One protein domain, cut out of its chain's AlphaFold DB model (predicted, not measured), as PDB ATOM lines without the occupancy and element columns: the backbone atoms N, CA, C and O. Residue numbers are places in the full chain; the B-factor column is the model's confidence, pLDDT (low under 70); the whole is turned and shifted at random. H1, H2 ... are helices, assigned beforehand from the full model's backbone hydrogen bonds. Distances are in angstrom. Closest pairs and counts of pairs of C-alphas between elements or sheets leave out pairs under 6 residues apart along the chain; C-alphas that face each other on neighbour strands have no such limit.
ATOM      1  N   GLU A   5      97.917 -75.373  42.300       53.88
ATOM      2  CA  GLU A   5      96.564 -74.865  42.036       53.88
ATOM      3  C   GLU A   5      96.419 -74.103  40.696       53.88
ATOM      4  O   GLU A   5      95.336 -74.047  40.108       53.88
ATOM      5  N   GLN A   6      97.512 -73.547  40.159       56.34
ATOM      6  CA  GLN A   6      97.519 -72.890  38.844       56.34
ATOM      7  C   GLN A   6      97.651 -73.898  37.688       56.34
ATOM      8  O   GLN A   6      97.172 -73.635  36.583       56.34
ATOM      9  N   VAL A   7      98.253 -75.067  37.941       57.53
ATOM     10  CA  VAL A   7      98.494 -76.124  36.940       57.53
ATOM     11  C   VAL A   7      97.238 -76.961  36.684       57.53
ATOM     12  O   VAL A   7      97.000 -77.371  35.543       57.53
ATOM     13  N   SER A   8      96.396 -77.160  37.704       57.78
ATOM     14  CA  SER A   8      95.110 -77.871  37.596       57.78
ATOM     15  C   SER A   8      94.052 -77.111  36.780       57.78
ATOM     16  O   SER A   8      93.156 -77.723  36.200       57.78
ATOM     17  N   ASN A   9      94.177 -75.784  36.672       59.09
ATOM     18  CA  ASN A   9      93.221 -74.905  35.988       59.09
ATOM     19  C   ASN A   9      93.567 -74.600  34.515       59.09
ATOM     20  O   ASN A   9      92.886 -73.804  33.859       59.09
ATOM     21  N   LEU A  10      94.589 -75.248  33.946       62.00
ATOM     22  CA  LEU A  10      94.983 -75.068  32.546       62.00
ATOM     23  C   LEU A  10      94.008 -75.776  31.591       62.00
ATOM     24  O   LEU A  10      94.262 -76.877  31.097       62.00
ATOM     25  N   LYS A  11      92.899 -75.116  31.242       66.81
ATOM     26  CA  LYS A  11      92.074 -75.503  30.082       66.81
ATOM     27  C   LYS A  11      92.815 -75.163  28.782       66.81
ATOM     28  O   LYS A  11      92.520 -74.168  28.126       66.81
ATOM     29  N   THR A  12      93.798 -75.985  28.416       75.75
ATOM     30  CA  THR A  12      94.589 -75.832  27.185       75.75
ATOM     31  C   THR A  12      94.242 -76.908  26.149       75.75
ATOM     32  O   THR A  12      94.153 -78.089  26.489       75.75
ATOM     33  N   PRO A  13      94.064 -76.542  24.865       75.56
ATOM     34  CA  PRO A  13      93.873 -77.513  23.788       75.56
ATOM     35  C   PRO A  13      95.169 -78.254  23.411       75.56
ATOM     36  O   PRO A  13      95.118 -79.212  22.641       75.56
ATOM     37  N   ASN A  14      96.336 -77.829  23.914       81.62
ATOM     38  CA  ASN A  14      97.620 -78.452  23.592       81.62
ATOM     39  C   ASN A  14      97.802 -79.776  24.359       81.62
ATOM     40  O   ASN A  14      97.853 -79.784  25.588       81.62
ATOM     41  N   LYS A  15      97.940 -80.890  23.624       83.88
ATOM     42  CA  LYS A  15      98.113 -82.240  24.187       83.88
ATOM     43  C   LYS A  15      99.337 -82.350  25.105       83.88
ATOM     44  O   LYS A  15      99.198 -82.872  26.204       83.88
ATOM     45  N   ILE A  16     100.483 -81.799  24.701       84.06
ATOM     46  CA  ILE A  16     101.736 -81.867  25.474       84.06
ATOM     47  C   ILE A  16     101.571 -81.139  26.809       84.06
ATOM     48  O   ILE A  16     101.924 -81.662  27.858       84.06
ATOM     49  N   ALA A  17     100.957 -79.954  26.788       83.88
ATOM     50  CA  ALA A  17     100.719 -79.185  28.007       83.88
ATOM     51  C   ALA A  17      99.768 -79.910  28.981       83.88
ATOM     52  O   ALA A  17      99.931 -79.798  30.193       83.88
ATOM     53  N   ARG A  18      98.801 -80.689  28.468       84.31
ATOM     54  CA  ARG A  18      97.924 -81.535  29.298       84.31
ATOM     55  C   ARG A  18      98.660 -82.728  29.903       84.31
ATOM     56  O   ARG A  18      98.407 -83.061  31.055       84.31
ATOM     57  N   GLU A  19      99.536 -83.372  29.134       87.88
ATOM     58  CA  GLU A  19     100.372 -84.477  29.623       87.88
ATOM     59  C   GLU A  19     101.336 -83.990  30.711       87.88
ATOM     60  O   GLU A  19     101.379 -84.578  31.787       87.88
ATOM     61  N   MET A  20     102.007 -82.856  30.489       88.25
ATOM     62  CA  MET A  20     102.857 -82.213  31.497       88.25
ATOM     63  C   MET A  20     102.071 -81.827  32.756       88.25
ATOM     64  O   MET A  20     102.521 -82.102  33.862       88.25
ATOM     65  N   SER A  21     100.879 -81.238  32.604       85.69
ATOM     66  CA  SER A  21     100.009 -80.885  33.737       85.69
ATOM     67  C   SER A  21      99.640 -82.111  34.580       85.69
ATOM     68  O   SER A  21      99.753 -82.048  35.799       85.69
ATOM     69  N   LYS A  22      99.288 -83.247  33.956       87.12
ATOM     70  CA  LYS A  22      99.036 -84.507  34.680       87.12
ATOM     71  C   LYS A  22     100.239 -84.952  35.510       87.12
ATOM     72  O   LYS A  22     100.081 -85.191  36.698       87.12
ATOM     73  N   ILE A  23     101.428 -84.999  34.906       89.12
ATOM     74  CA  ILE A  23     102.652 -85.441  35.593       89.12
ATOM     75  C   ILE A  23     102.932 -84.571  36.824       89.12
ATOM     76  O   ILE A  23     103.274 -85.095  37.880       89.12
ATOM     77  N   LEU A  24     102.752 -83.253  36.699       87.56
ATOM     78  CA  LEU A  24     102.961 -82.307  37.797       87.56
ATOM     79  C   LEU A  24     101.910 -82.432  38.908       87.56
ATOM     80  O   LEU A  24     102.224 -82.185  40.068       87.56
ATOM     81  N   LEU A  25     100.671 -82.805  38.574       86.00
ATOM     82  CA  LEU A  25      99.629 -83.068  39.571       86.00
ATOM     83  C   LEU A  25      99.873 -84.379  40.324       86.00
ATOM     84  O   LEU A  25      99.577 -84.446  41.514       86.00
ATOM     85  N   ASP A  26     100.441 -85.382  39.653       89.56
ATOM     86  CA  ASP A  26     100.781 -86.674  40.259       89.56
ATOM     87  C   ASP A  26     102.018 -86.582  41.183       89.56
ATOM     88  O   ASP A  26     102.172 -87.402  42.085       89.56
ATOM     89  N   HIS A  27     102.880 -85.568  41.005       86.44
ATOM     90  CA  HIS A  27     104.127 -85.383  41.762       86.44
ATOM     91  C   HIS A  27     104.176 -84.010  42.450       86.44
ATOM     92  O   HIS A  27     104.816 -83.066  41.980       86.44
ATOM     93  N   SER A  28     103.528 -83.897  43.611       81.88
ATOM     94  CA  SER A  28     103.427 -82.637  44.367       81.88
ATOM     95  C   SER A  28     104.748 -82.131  44.966       81.88
ATOM     96  O   SER A  28     104.782 -81.036  45.521       81.88
ATOM     97  N   ASN A  29     105.819 -82.923  44.900       88.12
ATOM     98  CA  ASN A  29     107.158 -82.585  45.389       88.12
ATOM     99  C   ASN A  29     108.036 -81.867  44.347       88.12
ATOM    100  O   ASN A  29     109.168 -81.510  44.663       88.12
ATOM    101  N   ILE A  30     107.549 -81.674  43.119       87.94
ATOM    102  CA  ILE A  30     108.284 -80.963  42.069       87.94
ATOM    103  C   ILE A  30     108.006 -79.459  42.189       87.94
ATOM    104  O   ILE A  30     106.874 -79.010  42.011       87.94
ATOM    105  N   GLU A  31     109.047 -78.668  42.454       86.44
ATOM    106  CA  GLU A  31     108.970 -77.204  42.453       86.44
ATOM    107  C   GLU A  31     109.462 -76.642  41.116       86.44
ATOM    108  O   GLU A  31     110.586 -76.900  40.707       86.44
ATOM    109  N   ILE A  32     108.638 -75.820  40.456       85.56
ATOM    110  CA  ILE A  32     109.011 -75.151  39.205       85.56
ATOM    111  C   ILE A  32     109.439 -73.717  39.502       85.56
ATOM    112  O   ILE A  32     108.651 -72.893  39.992       85.56
ATOM    113  N   THR A  33     110.669 -73.385  39.120       87.50
ATOM    114  CA  THR A  33     111.211 -72.029  39.236       87.50
ATOM    115  C   THR A  33     111.644 -71.489  37.877       87.50
ATOM    116  O   THR A  33     112.026 -72.225  36.974       87.50
ATOM    117  N   TRP A  34     111.539 -70.171  37.697       88.81
ATOM    118  CA  TRP A  34     112.064 -69.514  36.505       88.81
ATOM    119  C   TRP A  34     113.461 -68.987  36.800       88.81
ATOM    120  O   TRP A  34     113.644 -68.192  37.725       88.81
ATOM    121  N   ILE A  35     114.428 -69.393  35.983       87.81
ATOM    122  CA  ILE A  35     115.813 -68.941  36.071       87.81
ATOM    123  C   ILE A  35     116.145 -68.128  34.819       87.81
ATOM    124  O   ILE A  35     115.737 -68.453  33.701       87.81
ATOM    125  N   LYS A  36     116.899 -67.041  35.000       87.06
ATOM    126  CA  LYS A  36     117.350 -66.194  33.894       87.06
ATOM    127  C   LYS A  36     118.414 -66.922  33.065       87.06
ATOM    128  O   LYS A  36     119.386 -67.447  33.604       87.06
ATOM    129  N   THR A  37     118.258 -66.907  31.744       82.56
ATOM    130  CA  THR A  37     119.181 -67.576  30.818       82.56
ATOM    131  C   THR A  37     120.516 -66.830  30.693       82.56
ATOM    132  O   THR A  37     120.560 -65.600  30.767       82.56
ATOM    133  N   ARG A  38     121.609 -67.581  30.461       76.31
ATOM    134  CA  ARG A  38     122.973 -67.073  30.172       76.31
ATOM    135  C   ARG A  38     123.616 -66.230  31.286       76.31
ATOM    136  O   ARG A  38     124.316 -65.262  31.007       76.31
ATOM    137  N   VAL A  39     123.364 -66.589  32.545       81.25
ATOM    138  CA  VAL A  39     123.911 -65.896  33.731       81.25
ATOM    139  C   VAL A  39     124.967 -66.744  34.465       81.25
ATOM    140  O   VAL A  39     125.270 -66.473  35.619       81.25
ATOM    141  N   GLY A  40     125.544 -67.781  33.843       85.31
ATOM    142  CA  GLY A  40     126.589 -68.589  34.491       85.31
ATOM    143  C   GLY A  40     126.081 -69.755  35.346       85.31
ATOM    144  O   GLY A  40     126.867 -70.391  36.045       85.31
ATOM    145  N   TYR A  41     124.774 -70.044  35.355       89.62
ATOM    146  CA  TYR A  41     124.236 -71.178  36.113       89.62
ATOM    147  C   TYR A  41     124.631 -72.496  35.445       89.62
ATOM    148  O   TYR A  41     124.041 -72.887  34.438       89.62
ATOM    149  N   LYS A  42     125.596 -73.202  36.046       90.38
ATOM    150  CA  LYS A  42     126.210 -74.418  35.489       90.38
ATOM    151  C   LYS A  42     125.191 -75.463  35.015       90.38
ATOM    152  O   LYS A  42     125.337 -75.983  33.918       90.38
ATOM    153  N   GLY A  43     124.139 -75.735  35.794       90.31
ATOM    154  CA  GLY A  43     123.091 -76.694  35.411       90.31
ATOM    155  C   GLY A  43     122.317 -76.280  34.152       90.31
ATOM    156  O   GLY A  43     122.171 -77.076  33.228       90.31
ATOM    157  N   ASN A  44     121.898 -75.013  34.069       90.25
ATOM    158  CA  ASN A  44     121.182 -74.485  32.905       90.25
ATOM    159  C   ASN A  44     122.074 -74.439  31.654       90.25
ATOM    160  O   ASN A  44     121.603 -74.690  30.551       90.25
ATOM    161  N   GLU A  45     123.360 -74.121  31.810       91.00
ATOM    162  CA  GLU A  45     124.317 -74.118  30.696       91.00
ATOM    163  C   GLU A  45     124.590 -75.523  30.160       91.00
ATOM    164  O   GLU A  45     124.636 -75.715  28.945       91.00
ATOM    165  N   VAL A  46     124.714 -76.517  31.046       93.00
ATOM    166  CA  VAL A  46     124.832 -77.924  30.641       93.00
ATOM    167  C   VAL A  46     123.563 -78.375  29.915       93.00
ATOM    168  O   VAL A  46     123.670 -78.971  28.846       93.00
ATOM    169  N   ALA A  47     122.374 -78.044  30.428       92.00
ATOM    170  CA  ALA A  47     121.106 -78.375  29.775       92.00
ATOM    171  C   ALA A  47     120.964 -77.730  28.381       92.00
ATOM    172  O   ALA A  47     120.592 -78.414  27.429       92.00
ATOM    173  N   ASP A  48     121.309 -76.447  28.230       91.50
ATOM    174  CA  ASP A  48     121.282 -75.737  26.939       91.50
ATOM    175  C   ASP A  48     122.297 -76.331  25.947       91.50
ATOM    176  O   ASP A  48     121.973 -76.566  24.781       91.50
ATOM    177  N   SER A  49     123.504 -76.661  26.423       91.19
ATOM    178  CA  SER A  49     124.536 -77.336  25.627       91.19
ATOM    179  C   SER A  49     124.067 -78.710  25.138       91.19
ATOM    180  O   SER A  49     124.213 -79.031  23.957       91.19
ATOM    181  N   LEU A  50     123.427 -79.496  26.009       92.31
ATOM    182  CA  LEU A  50     122.845 -80.791  25.652       92.31
ATOM    183  C   LEU A  50     121.697 -80.645  24.648       92.31
ATOM    184  O   LEU A  50     121.650 -81.392  23.669       92.31
ATOM    185  N   ALA A  51     120.804 -79.670  24.837       91.62
ATOM    186  CA  ALA A  51     119.718 -79.395  23.899       91.62
ATOM    187  C   ALA A  51     120.256 -78.996  22.514       91.62
ATOM    188  O   ALA A  51     119.773 -79.490  21.492       91.62
ATOM    189  N   LYS A  52     121.301 -78.163  22.471       91.56
ATOM    190  CA  LYS A  52     121.969 -77.768  21.227       91.56
ATOM    191  C   LYS A  52     122.650 -78.956  20.543       91.56
ATOM    192  O   LYS A  52     122.447 -79.175  19.348       91.56
ATOM    193  N   HIS A  53     123.383 -79.766  21.302       91.44
ATOM    194  CA  HIS A  53     123.997 -80.989  20.792       91.44
ATOM    195  C   HIS A  53     122.942 -81.953  20.227       91.44
ATOM    196  O   HIS A  53     123.146 -82.543  19.169       91.44
ATOM    197  N   ALA A  54     121.780 -82.069  20.876       88.44
ATOM    198  CA  ALA A  54     120.665 -82.866  20.375       88.44
ATOM    199  C   ALA A  54     120.061 -82.297  19.077       88.44
ATOM    200  O   ALA A  54     119.661 -83.073  18.214       88.44
ATOM    201  N   THR A  55     120.016 -80.975  18.884       87.31
ATOM    202  CA  THR A  55     119.569 -80.402  17.598       87.31
ATOM    203  C   THR A  55     120.555 -80.621  16.451       87.31
ATOM    204  O   THR A  55     120.122 -80.711  15.306       87.31
TER     205      THR A  55
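This is residues 5 to 55 of the 289 residues of the protein "RNase H type-1 domain-containing protein" of Araneus ventricosus (UniProt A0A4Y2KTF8). Two helices, H2 and H1, stand well apart like the arms of an open U, running in roughly opposite directions, and the long link of residues 27 to 41 spans the gap between them. The stretch before H1, residues 5 to 14, runs back beside H1. The 51 printed residues hold two named helices, H1 then H2, and no named strand; the class is all helix. The whole is only just loose, close to extended, with a radius of gyration of the C-alphas of 14.2 A and spans of 34 by 24 by 17 A.

H2, residues 42 to 55, is apart from H1, residues 15 to 26, with no C-alpha of the one within 8 A of the other. In both helices every O i to N i+4 pair is within hydrogen-bond range. Residues 49 to 55 of H2 stand free, as do residues 26 to 31, of which 26 belongs to H1.

H2 measures 20.0 A from C-alpha 42 at (126.210, -74.418, 35.489) to C-alpha 55 at (119.569, -80.402, 17.598). H1 measures 16.9 A, beginning at C-alpha 15 (98.113, -82.240, 24.187).

The C-alphas farthest apart, of Pro 13 and Gly 40, are 35.6 A apart. The printed part has no cut. Residues 5 to 11 have pLDDT under 70.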